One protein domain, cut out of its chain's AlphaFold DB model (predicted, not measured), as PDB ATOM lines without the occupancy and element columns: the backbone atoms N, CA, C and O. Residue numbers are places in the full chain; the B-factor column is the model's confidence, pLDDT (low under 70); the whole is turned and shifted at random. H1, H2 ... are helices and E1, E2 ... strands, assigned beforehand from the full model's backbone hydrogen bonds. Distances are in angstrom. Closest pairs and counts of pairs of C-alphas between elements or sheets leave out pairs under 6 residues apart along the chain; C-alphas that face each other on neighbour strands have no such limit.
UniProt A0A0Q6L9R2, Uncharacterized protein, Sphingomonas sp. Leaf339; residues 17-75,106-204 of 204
ATOM      1  N   ASP A  17     322.976 357.252 301.915       88.00
ATOM      2  CA  ASP A  17     323.812 356.649 300.883       88.00
ATOM      3  C   ASP A  17     324.079 355.164 301.135       88.00
ATOM      4  O   ASP A  17     323.904 354.330 300.253       88.00
ATOM      5  N   THR A  18     324.466 354.798 302.356       88.62
ATOM      6  CA  THR A  18     324.686 353.400 302.743       88.62
ATOM      7  C   THR A  18     323.396 352.591 302.635       88.62
ATOM      8  O   THR A  18     323.429 351.452 302.175       88.62
ATOM      9  N   ALA A  19     322.254 353.165 303.020       90.88
ATOM     10  CA  ALA A  19     320.961 352.494 302.911       90.88
ATOM     11  C   ALA A  19     320.535 352.297 301.446       90.88
ATOM     12  O   ALA A  19     320.115 351.202 301.071       90.88
ATOM     13  N   ILE A  20     320.717 353.319 300.605       92.69
ATOM     14  CA  ILE A  20     320.486 353.263 299.159       92.69
ATOM     15  C   ILE A  20     321.343 352.166 298.530       92.69
ATOM     16  O   ILE A  20     320.834 351.333 297.783       92.69
ATOM     17  N   ILE A  21     322.629 352.110 298.877       91.56
ATOM     18  CA  ILE A  21     323.555 351.117 298.335       91.56
ATOM     19  C   ILE A  21     323.178 349.714 298.777       91.56
ATOM     20  O   ILE A  21     323.096 348.829 297.932       91.56
ATOM     21  N   ARG A  22     322.865 349.501 300.059       91.81
ATOM     22  CA  ARG A  22     322.373 348.200 300.538       91.81
ATOM     23  C   ARG A  22     321.127 347.755 299.779       91.81
ATOM     24  O   ARG A  22     321.058 346.599 299.370       91.81
ATOM     25  N   ALA A  23     320.178 348.662 299.540       93.62
ATOM     26  CA  ALA A  23     318.982 348.366 298.757       93.62
ATOM     27  C   ALA A  23     319.328 347.973 297.310       93.62
ATOM     28  O   ALA A  23     318.799 346.988 296.794       93.62
ATOM     29  N   THR A  24     320.258 348.689 296.669       94.19
ATOM     30  CA  THR A  24     320.752 348.347 295.328       94.19
ATOM     31  C   THR A  24     321.450 346.984 295.309       94.19
ATOM     32  O   THR A  24     321.147 346.155 294.455       94.19
ATOM     33  N   LEU A  25     322.346 346.706 296.258       92.19
ATOM     34  CA  LEU A  25     323.070 345.433 296.336       92.19
ATOM     35  C   LEU A  25     322.132 344.252 296.622       92.19
ATOM     36  O   LEU A  25     322.299 343.183 296.035       92.19
ATOM     37  N   ALA A  26     321.119 344.451 297.468       91.56
ATOM     38  CA  ALA A  26     320.084 343.455 297.733       91.56
ATOM     39  C   ALA A  26     319.297 343.096 296.463       91.56
ATOM     40  O   ALA A  26     319.092 341.911 296.195       91.56
ATOM     41  N   LEU A  27     318.930 344.090 295.642       92.56
ATOM     42  CA  LEU A  27     318.294 343.846 294.343       92.56
ATOM     43  C   LEU A  27     319.214 343.064 293.397       92.56
ATOM     44  O   LEU A  27     318.772 342.127 292.745       92.56
ATOM     45  N   LEU A  28     320.504 343.402 293.321       89.56
ATOM     46  CA  LEU A  28     321.442 342.671 292.457       89.56
ATOM     47  C   LEU A  28     321.604 341.203 292.880       89.56
ATOM     48  O   LEU A  28     321.768 340.327 292.029       89.56
ATOM     49  N   GLN A  29     321.533 340.924 294.183       87.44
ATOM     50  CA  GLN A  29     321.625 339.571 294.726       87.44
ATOM     51  C   GLN A  29     320.327 338.759 294.543       87.44
ATOM     52  O   GLN A  29     320.400 337.537 294.412       87.44
ATOM     53  N   SER A  30     319.149 339.396 294.497       86.31
ATOM     54  CA  SER A  30     317.848 338.702 294.513       86.31
ATOM     55  C   SER A  30     317.560 337.850 293.270       86.31
ATOM     56  O   SER A  30     316.680 336.998 293.304       86.31
ATOM     57  N   GLY A  31     318.292 338.053 292.173       70.94
ATOM     58  CA  GLY A  31     318.122 337.309 290.920       70.94
ATOM     59  C   GLY A  31     318.875 335.983 290.828       70.94
ATOM     60  O   GLY A  31     318.993 335.448 289.726       70.94
ATOM     61  N   ARG A  32     319.470 335.483 291.920       73.94
ATOM     62  CA  ARG A  32     320.453 334.389 291.852       73.94
ATOM     63  C   ARG A  32     319.954 333.060 292.395       73.94
ATOM     64  O   ARG A  32     319.293 332.985 293.425       73.94
ATOM     65  N   ALA A  33     320.387 331.994 291.721       63.84
ATOM     66  CA  ALA A  33     320.295 330.641 292.243       63.84
ATOM     67  C   ALA A  33     321.249 330.470 293.449       63.84
ATOM     68  O   ALA A  33     322.383 330.956 293.388       63.84
ATOM     69  N   PRO A  34     320.852 329.736 294.507       62.94
ATOM     70  CA  PRO A  34     321.663 329.539 295.718       62.94
ATOM     71  C   PRO A  34     323.057 328.938 295.481       62.94
ATOM     72  O   PRO A  34     323.948 329.092 296.309       62.94
ATOM     73  N   THR A  35     323.245 328.240 294.362       63.38
ATOM     74  CA  THR A  35     324.471 327.510 294.010       63.38
ATOM     75  C   THR A  35     325.431 328.295 293.119       63.38
ATOM     76  O   THR A  35     326.509 327.799 292.796       63.38
ATOM     77  N   ALA A  36     325.059 329.496 292.677       63.03
ATOM     78  CA  ALA A  36     325.878 330.239 291.733       63.03
ATOM     79  C   ALA A  36     327.126 330.863 292.428       63.03
ATOM     80  O   ALA A  36     327.073 331.208 293.615       63.03
ATOM     81  N   PRO A  37     328.239 331.120 291.711       67.19
ATOM     82  CA  PRO A  37     329.462 331.710 292.282       67.19
ATOM     83  C   PRO A  37     329.263 333.154 292.769       67.19
ATOM     84  O   PRO A  37     328.609 333.924 292.082       67.19
ATOM     85  N   GLY A  38     329.834 333.552 293.912       74.44
ATOM     86  CA  GLY A  38     329.595 334.863 294.551       74.44
ATOM     87  C   GLY A  38     329.635 336.090 293.617       74.44
ATOM     88  O   GLY A  38     330.347 336.111 292.612       74.44
ATOM     89  N   LEU A  39     328.861 337.131 293.945       79.88
ATOM     90  CA  LEU A  39     328.929 338.408 293.225       79.88
ATOM     91  C   LEU A  39     330.067 339.264 293.772       79.88
ATOM     92  O   LEU A  39     330.250 339.338 294.982       79.88
ATOM     93  N   CYS A  40     330.792 339.953 292.898       86.81
ATOM     94  CA  CYS A  40     331.755 340.964 293.311       86.81
ATOM     95  C   CYS A  40     331.225 342.362 293.010       86.81
ATOM     96  O   CYS A  40     330.626 342.598 291.960       86.81
ATOM     97  N   VAL A  41     331.531 343.304 293.892       88.56
ATOM     98  CA  VAL A  41     331.294 344.734 293.683       88.56
ATOM     99  C   VAL A  41     332.601 345.488 293.894       88.56
ATOM    100  O   VAL A  41     333.338 345.193 294.837       88.56
ATOM    101  N   ASP A  42     332.917 346.448 293.019       88.12
ATOM    102  CA  ASP A  42     334.074 347.326 293.227       88.12
ATOM    103  C   ASP A  42     333.848 348.229 294.440       88.12
ATOM    104  O   ASP A  42     332.971 349.079 294.411       88.12
ATOM    105  N   SER A  43     334.685 348.097 295.469       86.81
ATOM    106  CA  SER A  43     334.652 348.877 296.721       86.81
ATOM    107  C   SER A  43     334.624 350.405 296.554       86.81
ATOM    108  O   SER A  43     334.276 351.119 297.493       86.81
ATOM    109  N   ARG A  44     335.017 350.929 295.386       86.25
ATOM    110  CA  ARG A  44     335.029 352.367 295.098       86.25
ATOM    111  C   ARG A  44     334.036 352.699 293.984       86.25
ATOM    112  O   ARG A  44     334.315 352.367 292.831       86.25
ATOM    113  N   PRO A  45     332.934 353.400 294.295       83.06
ATOM    114  CA  PRO A  45     331.998 353.898 293.302       83.06
ATOM    115  C   PRO A  45     332.663 354.866 292.314       83.06
ATOM    116  O   PRO A  45     333.529 355.661 292.694       83.06
ATOM    117  N   ARG A  46     332.264 354.821 291.037       81.12
ATOM    118  CA  ARG A  46     332.890 355.593 289.947       81.12
ATOM    119  C   ARG A  46     331.876 356.273 289.044       81.12
ATOM    120  O   ARG A  46     330.861 355.695 288.687       81.12
ATOM    121  N   GLY A  47     332.210 357.479 288.596       83.06
ATOM    122  CA  GLY A  47     331.318 358.278 287.754       83.06
ATOM    123  C   GLY A  47     330.119 358.845 288.521       83.06
ATOM    124  O   GLY A  47     329.899 358.532 289.694       83.06
ATOM    125  N   ALA A  48     329.371 359.725 287.859       85.88
ATOM    126  CA  ALA A  48     328.148 360.317 288.397       85.88
ATOM    127  C   ALA A  48     326.933 359.436 288.060       85.88
ATOM    128  O   ALA A  48     326.818 358.970 286.925       85.88
ATOM    129  N   ALA A  49     326.011 359.247 289.014       84.19
ATOM    130  CA  ALA A  49     324.832 358.381 288.846       84.19
ATOM    131  C   ALA A  49     324.006 358.674 287.600       84.19
ATOM    132  O   ALA A  49     323.513 357.749 286.972       84.19
ATOM    133  N   LEU A  50     323.854 359.939 287.232       90.06
ATOM    134  CA  LEU A  50     322.943 360.353 286.167       90.06
ATOM    135  C   LEU A  50     323.683 360.848 284.924       90.06
ATOM    136  O   LEU A  50     323.086 361.518 284.089       90.06
ATOM    137  N   ALA A  51     324.976 360.530 284.785       87.50
ATOM    138  CA  ALA A  51     325.764 360.956 283.629       87.50
ATOM    139  C   ALA A  51     325.173 360.427 282.314       87.50
ATOM    140  O   ALA A  51     324.941 361.209 281.400       87.50
ATOM    141  N   ILE A  52     324.878 359.125 282.247       87.50
ATOM    142  CA  ILE A  52     324.306 358.496 281.047       87.50
ATOM    143  C   ILE A  52     322.874 358.976 280.803       87.50
ATOM    144  O   ILE A  52     322.553 359.363 279.683       87.50
ATOM    145  N   PHE A  53     322.053 359.071 281.856       88.81
ATOM    146  CA  PHE A  53     320.716 359.666 281.766       88.81
ATOM    147  C   PHE A  53     320.762 361.065 281.153       88.81
ATOM    148  O   PHE A  53     320.046 361.350 280.200       88.81
ATOM    149  N   ARG A  54     321.649 361.930 281.654       87.94
ATOM    150  CA  ARG A  54     321.840 363.281 281.128       87.94
ATOM    151  C   ARG A  54     322.244 363.252 279.658       87.94
ATOM    152  O   ARG A  54     321.628 363.944 278.858       87.94
ATOM    153  N   THR A  55     323.240 362.440 279.304       87.12
ATOM    154  CA  THR A  55     323.726 362.327 277.923       87.12
ATOM    155  C   THR A  55     322.622 361.882 276.962       87.12
ATOM    156  O   THR A  55     322.483 362.465 275.893       87.12
ATOM    157  N   MET A  56     321.812 360.892 277.337       85.38
ATOM    158  CA  MET A  56     320.805 360.312 276.441       85.38
ATOM    159  C   MET A  56     319.472 361.072 276.442       85.38
ATOM    160  O   MET A  56     318.802 361.112 275.419       85.38
ATOM    161  N   ARG A  57     319.062 361.689 277.558       84.56
ATOM    162  CA  ARG A  57     317.766 362.392 277.674       84.56
ATOM    163  C   ARG A  57     317.843 363.888 277.397       84.56
ATOM    164  O   ARG A  57     316.799 364.515 277.239       84.56
ATOM    165  N   MET A  58     319.040 364.475 277.390       80.62
ATOM    166  CA  MET A  58     319.240 365.915 277.158       80.62
ATOM    167  C   MET A  58     319.970 366.224 275.844       80.62
ATOM    168  O   MET A  58     320.420 367.350 275.647       80.62
ATOM    169  N   THR A  59     320.100 365.237 274.956       80.69
ATOM    170  CA  THR A  59     320.573 365.432 273.579       80.69
ATOM    171  C   THR A  59     319.442 365.934 272.667       80.69
ATOM    172  O   THR A  59     318.277 365.964 273.067       80.69
ATOM    173  N   THR A  60     319.780 366.330 271.437       72.00
ATOM    174  CA  THR A  60     318.835 366.826 270.421       72.00
ATOM    175  C   THR A  60     317.805 365.769 270.005       72.00
ATOM    176  O   THR A  60     316.666 366.115 269.706       72.00
ATOM    177  N   GLU A  61     318.186 364.490 270.028       79.31
ATOM    178  CA  GLU A  61     317.311 363.337 269.776       79.31
ATOM    179  C   GLU A  61     317.212 362.493 271.058       79.31
ATOM    180  O   GLU A  61     317.969 361.534 271.226       79.31
ATOM    181  N   PRO A  62     316.380 362.907 272.030       79.38
ATOM    182  CA  PRO A  62     316.369 362.294 273.348       79.38
ATOM    183  C   PRO A  62     315.883 360.848 273.271       79.38
ATOM    184  O   PRO A  62     314.829 360.558 272.710       79.38
ATOM    185  N   ASP A  63     316.626 359.950 273.906       80.06
ATOM    186  CA  ASP A  63     316.222 358.557 274.050       80.06
ATOM    187  C   ASP A  63     314.963 358.476 274.937       80.06
ATOM    188  O   ASP A  63     314.923 359.060 276.021       80.06
ATOM    189  N   GLU A  64     313.907 357.794 274.489       81.56
ATOM    190  CA  GLU A  64     312.625 357.683 275.205       81.56
ATOM    191  C   GLU A  64     312.511 356.446 276.108       81.56
ATOM    192  O   GLU A  64     311.408 356.085 276.519       81.56
ATOM    193  N   ARG A  65     313.638 355.814 276.463       87.00
ATOM    194  CA  ARG A  65     313.677 354.667 277.379       87.00
ATOM    195  C   ARG A  65     312.853 354.927 278.650       87.00
ATOM    196  O   ARG A  65     313.138 355.894 279.374       87.00
ATOM    197  N   PRO A  66     311.870 354.059 278.952       91.38
ATOM    198  CA  PRO A  66     310.979 354.242 280.084       91.38
ATOM    199  C   PRO A  66     311.654 353.848 281.399       91.38
ATOM    200  O   PRO A  66     312.654 353.122 281.444       91.38
ATOM    201  N   TRP A  67     311.041 354.274 282.501       93.88
ATOM    202  CA  TRP A  67     311.296 353.653 283.797       93.88
ATOM    203  C   TRP A  67     310.458 352.383 283.927       93.88
ATOM    204  O   TRP A  67     309.250 352.391 283.679       93.88
ATOM    205  N   ARG A  68     311.087 351.294 284.357       94.50
ATOM    206  CA  ARG A  68     310.489 349.967 284.519       94.50
ATOM    207  C   ARG A  68     310.510 349.504 285.970       94.50
ATOM    208  O   ARG A  68     311.220 350.069 286.807       94.50
ATOM    209  N   LEU A  69     309.720 348.470 286.264       94.50
ATOM    210  CA  LEU A  69     309.808 347.758 287.536       94.50
ATOM    211  C   LEU A  69     311.240 347.241 287.735       94.50
ATOM    212  O   LEU A  69     311.856 346.757 286.782       94.50
ATOM    213  N   PRO A  70     311.782 347.336 288.956       93.50
ATOM    214  CA  PRO A  70     313.175 347.018 289.198       93.50
ATOM    215  C   PRO A  70     313.441 345.520 289.044       93.50
ATOM    216  O   PRO A  70     312.795 344.695 289.689       93.50
ATOM    217  N   ALA A  71     314.442 345.190 288.235       90.88
ATOM    218  CA  ALA A  71     315.028 343.863 288.146       90.88
ATOM    219  C   ALA A  71     316.540 343.922 288.416       90.88
ATOM    220  O   ALA A  71     317.184 344.951 288.170       90.88
ATOM    221  N   PRO A  72     317.143 342.823 288.903       89.00
ATOM    222  CA  PRO A  72     318.594 342.690 288.942       89.00
ATOM    223  C   PRO A  72     319.183 342.970 287.556       89.00
ATOM    224  O   PRO A  72     318.573 342.621 286.544       89.00
ATOM    225  N   LEU A  73     320.380 343.560 287.483       85.31
ATOM    226  CA  LEU A  73     321.074 343.739 286.208       85.31
ATOM    227  C   LEU A  73     321.469 342.357 285.662       85.31
ATOM    228  O   LEU A  73     322.555 341.830 285.920       85.31
ATOM    229  N   GLY A  74     320.545 341.746 284.922       69.81
ATOM    230  CA  GLY A  74     320.805 340.584 284.092       69.81
ATOM    231  C   GLY A  74     321.817 340.992 283.036       69.81
ATOM    232  O   GLY A  74     321.578 341.961 282.319       69.81
ATOM    233  N   THR A  75     322.951 340.300 282.975       55.69
ATOM    234  CA  THR A  75     323.914 340.450 281.890       55.69
ATOM    235  C   THR A  75     323.545 339.429 280.816       55.69
ATOM    236  O   THR A  75     323.685 338.224 281.069       55.69
ATOM    237  N   LEU A 106     306.747 351.316 284.552       95.31
ATOM    238  CA  LEU A 106     306.100 351.964 285.681       95.31
ATOM    239  C   LEU A 106     304.894 352.791 285.213       95.31
ATOM    240  O   LEU A 106     304.868 353.273 284.073       95.31
ATOM    241  N   PRO A 107     303.910 353.033 286.100       96.31
ATOM    242  CA  PRO A 107     302.812 353.949 285.817       96.31
ATOM    243  C   PRO A 107     303.324 355.322 285.366       96.31
ATOM    244  O   PRO A 107     304.311 355.826 285.906       96.31
ATOM    245  N   ARG A 108     302.626 355.962 284.417       94.25
ATOM    246  CA  ARG A 108     303.046 357.243 283.807       94.25
ATOM    247  C   ARG A 108     303.389 358.328 284.828       94.25
ATOM    248  O   ARG A 108     304.372 359.037 284.659       94.25
ATOM    249  N   GLU A 109     302.610 358.430 285.901       95.06
ATOM    250  CA  GLU A 109     302.865 359.383 286.986       95.06
ATOM    251  C   GLU A 109     304.209 359.115 287.682       95.06
ATOM    252  O   GLU A 109     304.981 360.035 287.951       95.06
ATOM    253  N   THR A 110     304.531 357.841 287.913       95.31
ATOM    254  CA  THR A 110     305.813 357.439 288.500       95.31
ATOM    255  C   THR A 110     306.968 357.714 287.541       95.31
ATOM    256  O   THR A 110     307.986 358.249 287.977       95.31
ATOM    257  N   GLN A 111     306.795 357.432 286.243       95.06
ATOM    258  CA  GLN A 111     307.799 357.759 285.225       95.06
ATOM    259  C   GLN A 111     308.093 359.263 285.190       95.06
ATOM    260  O   GLN A 111     309.250 359.662 285.294       95.06
ATOM    261  N   ALA A 112     307.055 360.105 285.131       94.00
ATOM    262  CA  ALA A 112     307.201 361.560 285.101       94.00
ATOM    263  C   ALA A 112     307.911 362.097 286.355       94.00
ATOM    264  O   ALA A 112     308.773 362.974 286.265       94.00
ATOM    265  N   ARG A 113     307.587 361.542 287.527       96.12
ATOM    266  CA  ARG A 113     308.227 361.898 288.798       96.12
ATOM    267  C   ARG A 113     309.713 361.535 288.818       96.12
ATOM    268  O   ARG A 113     310.522 362.355 289.257       96.12
ATOM    269  N   PHE A 114     310.083 360.345 288.345       95.69
ATOM    270  CA  PHE A 114     311.489 359.938 288.257       95.69
ATOM    271  C   PHE A 114     312.256 360.734 287.213       95.69
ATOM    272  O   PHE A 114     313.353 361.191 287.515       95.69
ATOM    273  N   ASP A 115     311.664 361.005 286.052       94.38
ATOM    274  CA  ASP A 115     312.276 361.862 285.039       94.38
ATOM    275  C   ASP A 115     312.533 363.276 285.562       94.38
ATOM    276  O   ASP A 115     313.631 363.807 285.388       94.38
ATOM    277  N   ALA A 116     311.560 363.888 286.238       93.38
ATOM    278  CA  ALA A 116     311.726 365.218 286.816       93.38
ATOM    279  C   ALA A 116     312.849 365.243 287.869       93.38
ATOM    280  O   ALA A 116     313.715 366.122 287.836       93.38
ATOM    281  N   ALA A 117     312.874 364.255 288.770       94.56
ATOM    282  CA  ALA A 117     313.903 364.142 289.800       94.56
ATOM    283  C   ALA A 117     315.297 363.869 289.210       94.56
ATOM    284  O   ALA A 117     316.267 364.519 289.605       94.56
ATOM    285  N   ALA A 118     315.401 362.961 288.238       93.56
ATOM    286  CA  ALA A 118     316.644 362.635 287.552       93.56
ATOM    287  C   ALA A 118     317.186 363.849 286.786       93.56
ATOM    288  O   ALA A 118     318.365 364.178 286.904       93.56
ATOM    289  N   ARG A 119     316.332 364.593 286.069       91.69
ATOM    290  CA  ARG A 119     316.743 365.839 285.400       91.69
ATOM    291  C   ARG A 119     317.317 366.838 286.402       91.69
ATOM    292  O   ARG A 119     318.450 367.277 286.219       91.69
ATOM    293  N   ALA A 120     316.592 367.132 287.479       91.81
ATOM    294  CA  ALA A 120     317.039 368.077 288.500       91.81
ATOM    295  C   ALA A 120     318.371 367.664 289.154       91.81
ATOM    296  O   ALA A 120     319.288 368.476 289.269       91.81
ATOM    297  N   LEU A 121     318.509 366.394 289.546       91.44
ATOM    298  CA  LEU A 121     319.705 365.898 290.232       91.44
ATOM    299  C   LEU A 121     320.903 365.711 289.291       91.44
ATOM    300  O   LEU A 121     322.042 365.865 289.725       91.44
ATOM    301  N   SER A 122     320.677 365.446 288.002       89.38
ATOM    302  CA  SER A 122     321.755 365.308 287.008       89.38
ATOM    303  C   SER A 122     322.518 366.612 286.734       89.38
ATOM    304  O   SER A 122     323.661 366.580 286.266       89.38
ATOM    305  N   LEU A 123     321.895 367.755 287.036       82.81
ATOM    306  CA  LEU A 123     322.483 369.089 286.914       82.81
ATOM    307  C   LEU A 123     323.193 369.548 288.192       82.81
ATOM    308  O   LEU A 123     324.032 370.439 288.132       82.81
ATOM    309  N   ALA A 124     322.868 368.957 289.343       73.50
ATOM    310  CA  ALA A 124     323.284 369.480 290.640       73.50
ATOM    311  C   ALA A 124     324.751 369.184 291.016       73.50
ATOM    312  O   ALA A 124     325.223 369.736 292.001       73.50
ATOM    313  N   ASP A 125     325.457 368.314 290.287       60.94
ATOM    314  CA  ASP A 125     326.836 367.837 290.552       60.94
ATOM    315  C   ASP A 125     327.176 367.517 292.029       60.94
ATOM    316  O   ASP A 125     328.325 367.545 292.463       60.94
ATOM    317  N   ARG A 126     326.172 367.157 292.834       63.62
ATOM    318  CA  ARG A 126     326.355 366.702 294.220       63.62
ATOM    319  C   ARG A 126     326.509 365.191 294.236       63.62
ATOM    320  O   ARG A 126     325.619 364.470 294.672       63.62
ATOM    321  N   SER A 127     327.617 364.719 293.677       65.12
ATOM    322  CA  SER A 127     327.963 363.298 293.687       65.12
ATOM    323  C   SER A 127     328.934 363.028 294.834       65.12
ATOM    324  O   SER A 127     330.147 363.208 294.668       65.12
ATOM    325  N   GLU A 128     328.420 362.599 295.987       66.94
ATOM    326  CA  GLU A 128     329.261 362.273 297.145       66.94
ATOM    327  C   GLU A 128     330.079 360.997 296.892       66.94
ATOM    328  O   GLU A 128     329.604 360.009 296.322       66.94
ATOM    329  N   SER A 129     331.362 361.035 297.260       67.12
ATOM    330  CA  SER A 129     332.228 359.859 297.224       67.12
ATOM    331  C   SER A 129     332.119 359.100 298.538       67.12
ATOM    332  O   SER A 129     332.372 359.670 299.596       67.12
ATOM    333  N   PHE A 130     331.848 357.804 298.463       75.69
ATOM    334  CA  PHE A 130     331.889 356.900 299.608       75.69
ATOM    335  C   PHE A 130     332.739 355.677 299.264       75.69
ATOM    336  O   PHE A 130     333.037 355.419 298.098       75.69
ATOM    337  N   VAL A 131     333.164 354.936 300.281       83.38
ATOM    338  CA  VAL A 131     333.863 353.658 300.115       83.38
ATOM    339  C   VAL A 131     332.949 352.570 300.649       83.38
ATOM    340  O   VAL A 131     332.438 352.682 301.762       83.38
ATOM    341  N   MET A 132     332.732 351.530 299.850       86.00
ATOM    342  CA  MET A 132     331.977 350.357 300.270       86.00
ATOM    343  C   MET A 132     332.877 349.397 301.040       86.00
ATOM    344  O   MET A 132     334.049 349.217 300.702       86.00
ATOM    345  N   ASN A 133     332.297 348.750 302.045       84.12
ATOM    346  CA  ASN A 133     332.907 347.662 302.799       84.12
ATOM    347  C   ASN A 133     332.002 346.419 302.766       84.12
ATOM    348  O   ASN A 133     330.850 346.495 302.331       84.12
ATOM    349  N   ASP A 134     332.530 345.275 303.205       83.12
ATOM    350  CA  ASP A 134     331.801 344.000 303.169       83.12
ATOM    351  C   ASP A 134     330.517 344.022 304.023       83.12
ATOM    352  O   ASP A 134     329.542 343.372 303.659       83.12
ATOM    353  N   ASP A 135     330.442 344.851 305.074       83.75
ATOM    354  CA  ASP A 135     329.241 345.001 305.918       83.75
ATOM    355  C   ASP A 135     328.042 345.635 305.182       83.75
ATOM    356  O   ASP A 135     326.911 345.628 305.676       83.75
ATOM    357  N   MET A 136     328.273 346.244 304.015       84.81
ATOM    358  CA  MET A 136     327.208 346.765 303.152       84.81
ATOM    359  C   MET A 136     326.663 345.713 302.184       84.81
ATOM    360  O   MET A 136     325.578 345.909 301.638       84.81
ATOM    361  N   ALA A 137     327.396 344.628 301.938       85.00
ATOM    362  CA  ALA A 137     326.987 343.609 300.986       85.00
ATOM    363  C   ALA A 137     326.055 342.568 301.627       85.00
ATOM    364  O   ALA A 137     326.291 342.113 302.747       85.00
ATOM    365  N   PRO A 138     325.005 342.130 300.910       84.56
ATOM    366  CA  PRO A 138     324.250 340.943 301.284       84.56
ATOM    367  C   PRO A 138     325.137 339.693 301.320       84.56
ATOM    368  O   PRO A 138     326.162 339.607 300.639       84.56
ATOM    369  N   ALA A 139     324.689 338.668 302.046       82.06
ATOM    370  CA  ALA A 139     325.353 337.369 302.048       82.06
ATOM    371  C   ALA A 139     325.522 336.817 300.616       82.06
ATOM    372  O   ALA A 139     324.595 336.845 299.804       82.06
ATOM    373  N   GLY A 140     326.715 336.295 300.311       78.25
ATOM    374  CA  GLY A 140     327.057 335.775 298.979       78.25
ATOM    375  C   GLY A 140     327.578 336.825 297.987       78.25
ATOM    376  O   GLY A 140     327.815 336.490 296.821       78.25
ATOM    377  N   MET A 141     327.789 338.062 298.445       85.12
ATOM    378  CA  MET A 141     328.445 339.135 297.704       85.12
ATOM    379  C   MET A 141     329.727 339.578 298.428       85.12
ATOM    380  O   MET A 141     329.789 339.575 299.652       85.12
ATOM    381  N   ALA A 142     330.761 339.929 297.664       85.12
ATOM    382  CA  ALA A 142     332.043 340.417 298.164       85.12
ATOM    383  C   ALA A 142     332.309 341.839 297.661       85.12
ATOM    384  O   ALA A 142     332.190 342.117 296.462       85.12
ATOM    385  N   VAL A 143     332.722 342.730 298.560       86.44
ATOM    386  CA  VAL A 143     333.067 344.119 298.254       86.44
ATOM    387  C   VAL A 143     334.576 344.265 298.272       86.44
ATOM    388  O   VAL A 143     335.228 344.191 299.308       86.44
ATOM    389  N   ARG A 144     335.174 344.464 297.099       85.00
ATOM    390  CA  ARG A 144     336.635 344.466 296.965       85.00
ATOM    391  C   ARG A 144     337.081 345.447 295.912       85.00
ATOM    392  O   ARG A 144     336.336 345.792 295.005       85.00
ATOM    393  N   TRP A 145     338.329 345.880 295.999       80.75
ATOM    394  CA  TRP A 145     338.912 346.714 294.957       80.75
ATOM    395  C   TRP A 145     338.951 345.965 293.616       80.75
ATOM    396  O   TRP A 145     339.362 344.805 293.571       80.75
ATOM    397  N   TRP A 146     338.555 346.621 292.519       75.06
ATOM    398  CA  TRP A 146     338.425 345.998 291.188       75.06
ATOM    399  C   TRP A 146     339.613 345.133 290.733       75.06
ATOM    400  O   TRP A 146     339.405 344.130 290.051       75.06
ATOM    401  N   LEU A 147     340.856 345.488 291.086       75.06
ATOM    402  CA  LEU A 147     342.017 344.688 290.690       75.06
ATOM    403  C   LEU A 147     342.020 343.331 291.399       75.06
ATOM    404  O   LEU A 147     342.347 342.320 290.782       75.06
ATOM    405  N   MET A 148     341.587 343.287 292.660       74.69
ATOM    406  CA  MET A 148     341.441 342.033 293.399       74.69
ATOM    407  C   MET A 148     340.371 341.151 292.759       74.69
ATOM    408  O   MET A 148     340.585 339.951 292.647       74.69
ATOM    409  N   ASN A 149     339.285 341.737 292.242       68.19
ATOM    410  CA  ASN A 149     338.264 340.991 291.495       68.19
ATOM    411  C   ASN A 149     338.808 340.393 290.189       68.19
ATOM    412  O   ASN A 149     338.345 339.344 289.753       68.19
ATOM    413  N   ARG A 150     339.809 341.032 289.564       66.81
ATOM    414  CA  ARG A 150     340.484 340.490 288.372       66.81
ATOM    415  C   ARG A 150     341.474 339.372 288.694       66.81
ATOM    416  O   ARG A 150     341.612 338.449 287.897       66.81
ATOM    417  N   ILE A 151     342.184 339.471 289.817       72.38
ATOM    418  CA  ILE A 151     343.230 338.510 290.204       72.38
ATOM    419  C   ILE A 151     342.613 337.277 290.873       72.38
ATOM    420  O   ILE A 151     342.990 336.143 290.575       72.38
ATOM    421  N   MET A 152     341.644 337.484 291.763       64.06
ATOM    422  CA  MET A 152     340.962 336.414 292.475       64.06
ATOM    423  C   MET A 152     339.856 335.828 291.599       64.06
ATOM    424  O   MET A 152     338.768 336.384 291.468       64.06
ATOM    425  N   ARG A 153     340.129 334.662 291.013       59.06
ATOM    426  CA  ARG A 153     339.101 333.850 290.354       59.06
ATOM    427  C   ARG A 153     338.102 333.403 291.425       59.06
ATOM    428  O   ARG A 153     338.493 332.744 292.382       59.06
ATOM    429  N   GLY A 154     336.836 333.791 291.301       64.75
ATOM    430  CA  GLY A 154     335.819 333.450 292.305       64.75
ATOM    431  C   GLY A 154     334.496 334.191 292.164       64.75
ATOM    432  O   GLY A 154     333.495 333.735 292.707       64.75
ATOM    433  N   CYS A 155     334.475 335.286 291.403       71.25
ATOM    434  CA  CYS A 155     333.249 336.008 291.103       71.25
ATOM    435  C   CYS A 155     332.766 335.738 289.685       71.25
ATOM    436  O   CYS A 155     333.518 335.892 288.721       71.25
ATOM    437  N   GLU A 156     331.493 335.363 289.563       69.31
ATOM    438  CA  GLU A 156     330.835 335.223 288.262       69.31
ATOM    439  C   GLU A 156     330.788 336.587 287.554       69.31
ATOM    440  O   GLU A 156     331.107 336.708 286.368       69.31
ATOM    441  N   ARG A 157     330.445 337.634 288.317       74.19
ATOM    442  CA  ARG A 157     330.230 338.998 287.826       74.19
ATOM    443  C   ARG A 157     330.882 340.018 288.744       74.19
ATOM    444  O   ARG A 157     330.932 339.829 289.958       74.19
ATOM    445  N   THR A 158     331.373 341.098 288.140       82.81
ATOM    446  CA  THR A 158     331.887 342.267 288.857       82.81
ATOM    447  C   THR A 158     331.019 343.465 288.509       82.81
ATOM    448  O   THR A 158     331.029 343.913 287.364       82.81
ATOM    449  N   PHE A 159     330.277 343.962 289.492       88.44
ATOM    450  CA  PHE A 159     329.500 345.187 289.369       88.44
ATOM    451  C   PHE A 159     330.341 346.398 289.758       88.44
ATOM    452  O   PHE A 159     331.156 346.347 290.684       88.44
ATOM    453  N   VAL A 160     330.102 347.507 289.073       89.94
ATOM    454  CA  VAL A 160     330.602 348.828 289.441       89.94
ATOM    455  C   VAL A 160     329.396 349.717 289.689       89.94
ATOM    456  O   VAL A 160     328.488 349.791 288.865       89.94
ATOM    457  N   LEU A 161     329.372 350.363 290.849       92.06
ATOM    458  CA  LEU A 161     328.334 351.323 291.206       92.06
ATOM    459  C   LEU A 161     328.851 352.736 290.956       92.06
ATOM    460  O   LEU A 161     330.045 353.011 291.089       92.06
ATOM    461  N   SER A 162     327.955 353.646 290.611       91.75
ATOM    462  CA  SER A 162     328.257 355.067 290.555       91.75
ATOM    463  C   SER A 162     328.260 355.704 291.938       91.75
ATOM    464  O   SER A 162     327.736 355.147 292.903       91.75
ATOM    465  N   ARG A 163     328.768 356.939 292.023       90.25
ATOM    466  CA  ARG A 163     328.382 357.828 293.129       90.25
ATOM    467  C   ARG A 163     326.869 358.034 293.130       90.25
ATOM    468  O   ARG A 163     326.234 357.846 292.093       90.25
ATOM    469  N   ILE A 164     326.310 358.425 294.266       90.25
ATOM    470  CA  ILE A 164     324.862 358.573 294.445       90.25
ATOM    471  C   ILE A 164     324.461 360.006 294.104       90.25
ATOM    472  O   ILE A 164     325.162 360.950 294.462       90.25
ATOM    473  N   ALA A 165     323.328 360.164 293.424       91.75
ATOM    474  CA  ALA A 165     322.656 361.453 293.284       91.75
ATOM    475  C   ALA A 165     321.291 361.358 293.964       91.75
ATOM    476  O   ALA A 165     320.472 360.536 293.560       91.75
ATOM    477  N   ARG A 166     321.034 362.160 295.001       92.62
ATOM    478  CA  ARG A 166     319.786 362.064 295.772       92.62
ATOM    479  C   ARG A 166     319.285 363.395 296.312       92.62
ATOM    480  O   ARG A 166     320.024 364.370 296.406       92.62
ATOM    481  N   ASN A 167     318.024 363.381 296.722       91.19
ATOM    482  CA  ASN A 167     317.419 364.319 297.663       91.19
ATOM    483  C   ASN A 167     316.813 363.529 298.844       91.19
ATOM    484  O   ASN A 167     317.076 362.337 298.992       91.19
ATOM    485  N   ASP A 168     315.979 364.168 299.665       90.19
ATOM    486  CA  ASP A 168     315.387 363.549 300.864       90.19
ATOM    487  C   ASP A 168     314.371 362.428 300.571       90.19
ATOM    488  O   ASP A 168     313.923 361.740 301.488       90.19
ATOM    489  N   ARG A 169     313.945 362.263 299.312       92.94
ATOM    490  CA  ARG A 169     312.874 361.330 298.917       92.94
ATOM    491  C   ARG A 169     313.317 360.288 297.899       92.94
ATOM    492  O   ARG A 169     312.811 359.170 297.933       92.94
ATOM    493  N   ILE A 170     314.201 360.667 296.977       95.31
ATOM    494  CA  ILE A 170     314.602 359.862 295.822       95.31
ATOM    495  C   ILE A 170     316.121 359.924 295.673       95.31
ATOM    496  O   ILE A 170     316.714 361.004 295.706       95.31
ATOM    497  N   GLY A 171     316.732 358.763 295.468       94.25
ATOM    498  CA  GLY A 171     318.130 358.585 295.119       94.25
ATOM    499  C   GLY A 171     318.287 357.799 293.826       94.25
ATOM    500  O   GLY A 171     317.428 357.006 293.449       94.25
ATOM    501  N   PHE A 172     319.407 358.021 293.150       95.12
ATOM    502  CA  PHE A 172     319.764 357.356 291.910       95.12
ATOM    503  C   PHE A 172     321.156 356.750 292.020       95.12
ATOM    504  O   PHE A 172     322.099 357.409 292.470       95.12
ATOM    505  N   VAL A 173     321.276 355.503 291.568       94.06
ATOM    506  CA  VAL A 173     322.541 354.769 291.479       94.06
ATOM    507  C   VAL A 173     322.611 354.097 290.121       94.06
ATOM    508  O   VAL A 173     321.732 353.317 289.763       94.06
ATOM    509  N   THR A 174     323.668 354.376 289.369       93.94
ATOM    510  CA  THR A 174     323.975 353.628 288.154       93.94
ATOM    511  C   THR A 174     324.819 352.419 288.499       93.94
ATOM    512  O   THR A 174     325.794 352.515 289.242       93.94
ATOM    513  N   VAL A 175     324.430 351.277 287.950       92.56
ATOM    514  CA  VAL A 175     325.146 350.014 288.073       92.56
ATOM    515  C   VAL A 175     325.591 349.599 286.688       92.56
ATOM    516  O   VAL A 175     324.781 349.575 285.763       92.56
ATOM    517  N   THR A 176     326.860 349.232 286.560       89.62
ATOM    518  CA  THR A 176     327.399 348.619 285.349       89.62
ATOM    519  C   THR A 176     328.020 347.262 285.649       89.62
ATOM    520  O   THR A 176     328.528 347.010 286.745       89.62
ATOM    521  N   ALA A 177     327.960 346.365 284.672       84.62
ATOM    522  CA  ALA A 177     328.646 345.081 284.675       84.62
ATOM    523  C   ALA A 177     328.954 344.666 283.237       84.62
ATOM    524  O   ALA A 177     328.078 344.700 282.373       84.62
ATOM    525  N   ASP A 178     330.196 344.246 282.992       79.38
ATOM    526  CA  ASP A 178     330.705 343.989 281.642       79.38
ATOM    527  C   ASP A 178     330.414 345.194 280.722       79.38
ATOM    528  O   ASP A 178     330.918 346.268 281.022       79.38
ATOM    529  N   HIS A 179     329.597 345.063 279.672       78.88
ATOM    530  CA  HIS A 179     329.236 346.164 278.747       78.88
ATOM    531  C   HIS A 179     327.827 346.722 278.973       78.88
ATOM    532  O   HIS A 179     327.319 347.491 278.164       78.88
ATOM    533  N   TRP A 180     327.168 346.300 280.052       84.50
ATOM    534  CA  TRP A 180     325.785 346.654 280.342       84.50
ATOM    535  C   TRP A 180     325.705 347.620 281.509       84.50
ATOM    536  O   TRP A 180     326.441 347.486 282.491       84.50
ATOM    537  N   GLY A 181     324.761 348.551 281.427       89.12
ATOM    538  CA  GLY A 181     324.433 349.450 282.516       89.12
ATOM    539  C   GLY A 181     322.941 349.681 282.671       89.12
ATOM    540  O   GLY A 181     322.136 349.383 281.791       89.12
ATOM    541  N   THR A 182     322.573 350.176 283.845       92.50
ATOM    542  CA  THR A 182     321.215 350.601 284.180       92.50
ATOM    543  C   THR A 182     321.264 351.598 285.335       92.50
ATOM    544  O   THR A 182     322.200 351.577 286.140       92.50
ATOM    545  N   THR A 183     320.264 352.472 285.433       94.56
ATOM    546  CA  THR A 183     320.134 353.410 286.553       94.56
ATOM    547  C   THR A 183     318.952 353.009 287.420       94.56
ATOM    548  O   THR A 183     317.816 352.995 286.963       94.56
ATOM    549  N   TYR A 184     319.201 352.722 288.691       96.25
ATOM    550  CA  TYR A 184     318.151 352.425 289.654       96.25
ATOM    551  C   TYR A 184     317.661 353.696 290.338       96.25
ATOM    552  O   TYR A 184     318.467 354.499 290.809       96.25
ATOM    553  N   ALA A 185     316.340 353.842 290.417       97.06
ATOM    554  CA  ALA A 185     315.664 354.804 291.274       97.06
ATOM    555  C   ALA A 185     315.336 354.135 292.612       97.06
ATOM    556  O   ALA A 185     314.718 353.065 292.666       97.06
ATOM    557  N   VAL A 186     315.761 354.776 293.693       96.69
ATOM    558  CA  VAL A 186     315.588 354.314 295.067       96.69
ATOM    559  C   VAL A 186     314.763 355.352 295.806       96.69
ATOM    560  O   VAL A 186     315.084 356.535 295.774       96.69
ATOM    561  N   GLU A 187     313.693 354.928 296.460       96.31
ATOM    562  CA  GLU A 187     312.780 355.813 297.175       96.31
ATOM    563  C   GLU A 187     312.789 355.545 298.669       96.31
ATOM    564  O   GLU A 187     312.959 354.408 299.119       96.31
ATOM    565  N   ARG A 188     312.558 356.609 299.434       94.81
ATOM    566  CA  ARG A 188     312.386 356.528 300.878       94.81
ATOM    567  C   ARG A 188     310.993 355.987 301.211       94.81
ATOM    568  O   ARG A 188     309.983 356.634 300.940       94.81
ATOM    569  N   ALA A 189     310.957 354.801 301.798       90.62
ATOM    570  CA  ALA A 189     309.796 354.154 302.393       90.62
ATOM    571  C   ALA A 189     309.788 354.346 303.924       90.62
ATOM    572  O   ALA A 189     310.703 354.940 304.502       90.62
ATOM    573  N   THR A 190     308.737 353.866 304.592       85.69
ATOM    574  CA  THR A 190     308.585 353.962 306.056       85.69
ATOM    575  C   THR A 190     309.630 353.152 306.821       85.69
ATOM    576  O   THR A 190     310.000 353.528 307.928       85.69
ATOM    577  N   ASP A 191     310.110 352.062 306.230       86.19
ATOM    578  CA  ASP A 191     311.054 351.097 306.797       86.19
ATOM    579  C   ASP A 191     312.484 351.232 306.240       86.19
ATOM    580  O   ASP A 191     313.381 350.501 306.658       86.19
ATOM    581  N   GLY A 192     312.730 352.186 305.335       90.44
ATOM    582  CA  GLY A 192     314.058 352.456 304.788       90.44
ATOM    583  C   GLY A 192     314.036 352.871 303.323       90.44
ATOM    584  O   GLY A 192     313.028 353.328 302.800       90.44
ATOM    585  N   TRP A 193     315.171 352.730 302.643       94.12
ATOM    586  CA  TRP A 193     315.276 352.983 301.208       94.12
ATOM    587  C   TRP A 193     314.993 351.707 300.417       94.12
ATOM    588  O   TRP A 193     315.510 350.642 300.749       94.12
ATOM    589  N   ARG A 194     314.199 351.811 299.348       95.38
ATOM    590  CA  ARG A 194     313.830 350.675 298.498       95.38
ATOM    591  C   ARG A 194     313.998 351.020 297.030       95.38
ATOM    592  O   ARG A 194     313.602 352.100 296.603       95.38
ATOM    593  N   VAL A 195     314.545 350.096 296.243       96.31
ATOM    594  CA  VAL A 195     314.576 350.265 294.786       96.31
ATOM    595  C   VAL A 195     313.152 350.133 294.251       96.31
ATOM    596  O   VAL A 195     312.499 349.115 294.479       96.31
ATOM    597  N   THR A 196     312.660 351.164 293.573       96.31
ATOM    598  CA  THR A 196     311.282 351.221 293.055       96.31
ATOM    599  C   THR A 196     311.222 351.404 291.550       96.31
ATOM    600  O   THR A 196     310.178 351.148 290.952       96.31
ATOM    601  N   GLY A 197     312.334 351.783 290.927       95.56
ATOM    602  CA  GLY A 197     312.420 351.893 289.485       95.56
ATOM    603  C   GLY A 197     313.780 351.517 288.942       95.56
ATOM    604  O   GLY A 197     314.802 351.587 289.623       95.56
ATOM    605  N   GLN A 198     313.768 351.145 287.674       94.75
ATOM    606  CA  GLN A 198     314.945 350.897 286.871       94.75
ATOM    607  C   GLN A 198     314.781 351.636 285.549       94.75
ATOM    608  O   GLN A 198     313.813 351.412 284.831       94.75
ATOM    609  N   TRP A 199     315.710 352.526 285.230       92.44
ATOM    610  CA  TRP A 199     315.806 353.100 283.900       92.44
ATOM    611  C   TRP A 199     316.414 352.058 282.970       92.44
ATOM    612  O   TRP A 199     317.407 351.422 283.347       92.44
ATOM    613  N   ASP A 200     315.774 351.850 281.818       84.69
ATOM    614  CA  ASP A 200     316.005 350.691 280.953       84.69
ATOM    615  C   ASP A 200     317.493 350.418 280.680       84.69
ATOM    616  O   ASP A 200     318.338 351.321 280.716       84.69
ATOM    617  N   LYS A 201     317.828 349.149 280.440       86.38
ATOM    618  CA  LYS A 201     319.225 348.741 280.258       86.38
ATOM    619  C   LYS A 201     319.810 349.399 279.007       86.38
ATOM    620  O   LYS A 201     319.118 349.602 278.012       86.38
ATOM    621  N   TRP A 202     321.104 349.685 279.054       82.62
ATOM    622  CA  TRP A 202     321.853 350.265 277.941       82.62
ATOM    623  C   TRP A 202     323.236 349.627 277.802       82.62
ATOM    624  O   TRP A 202     323.777 349.052 278.753       82.62
ATOM    625  N   LEU A 203     323.794 349.733 276.596       78.06
ATOM    626  CA  LEU A 203     325.194 349.430 276.290       78.06
ATOM    627  C   LEU A 203     326.063 350.673 276.513       78.06
ATOM    628  O   LEU A 203     325.594 351.784 276.260       78.06
ATOM    629  N   TYR A 204     327.310 350.493 276.961       67.56
ATOM    630  CA  TYR A 204     328.301 351.576 277.071       67.56
ATOM    631  C   TYR A 204     329.675 351.221 276.532       67.56
ATOM    632  O   TYR A 204     329.979 350.010 276.432       67.56
TER     633      TYR A 204
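This is residues 17 to 75 and 106 to 204 of the 204 residues of an uncharacterized protein of Sphingomonas sp. Leaf339 (UniProt A0A0Q6L9R2). A strongly twisted sheet of six strands curls round one helix, H1. Outside the curl, H3 crosses over E4, E5 and E6 with the short H2 at one of its ends, and the short H4 sits over E1 towards the other edge of the sheet. The printed part has 158 residues, with four named helices and six named strands in the order H1 E1 H2 H3 E2 H4 E3 E4 E5 E6; the sheet, E2 E1 E3 E4 E5 E6, is mixed, and so is the class, helices and strands. The whole is compact, with a radius of gyration of the C-alphas of 15.1 A and spans of 43 by 36 by 29 A.

H1, residues 17 to 29, is on the sheet; its closest C-alphas to E6, residues 193 to 203, are Ile 20 and Trp 193, 5.6 A apart. E1, residues 39 to 42, is the parallel neighbour of E2, residues 141 to 144, with N 142 and O 39 2.8 A apart, and of E3, residues 157 to 161, with N 159 and O 40 2.8 A apart. E3, E4 (residues 170 to 177), E5 (residues 180 to 188) and E6 form a meander, each strand the antiparallel neighbour of the one before: N 160 and O 176 are 2.9 A apart, N 171 and O 186 2.8 A, N 185 and O 197 2.8 A, within hydrogen-bond range. H2, residues 51 to 57, only grazes the sheet with residues 51 to 53. It touches residues 118 to 122 of H3, residues 108 to 123, at a steep tilt of 53 degrees, opposite ways; the closest C-alphas, Arg 54 and Ser 122, are 6.2 A apart. H3 has a height over the sheet of 9.3 A and runs across the strands, at 77 degrees to E6 on the local plane. H4, residues 146 to 151, lies over E1 at a height over the sheet of 9.4 A. E2, H4 and E3 make a split strand-helix-strand unit, two strands running the same way with E1 between them, its crossover right-handed. H3 and H4 are on one face and H1 on the other, three layers. Each O i to N i+4 pair is within hydrogen-bond range in H1, H2 and H4, and 11 of 12 in H3.

H1 begins at C-alpha 17 (323.812, 356.649, 300.883) and is 18.3 A long; H3 is 23.0 A. E4 is 23.2 A, E5 26.4 A and E6 27.1 A, bending by 59 degrees at residue 196 and ending at C-alpha 203 (325.194, 349.430, 276.290).

The C-alphas of Thr 35 and Thr 60, the two farthest apart, are 46.2 A apart. Residues 76 to 105 are not printed; C-alphas 75 and 106 are 21.5 A apart. The link H3 to E2 is long. Mean pLDDT of the printed part is 85.0; 19 residues are under 70, among them 33 to 37 and 125 to 129.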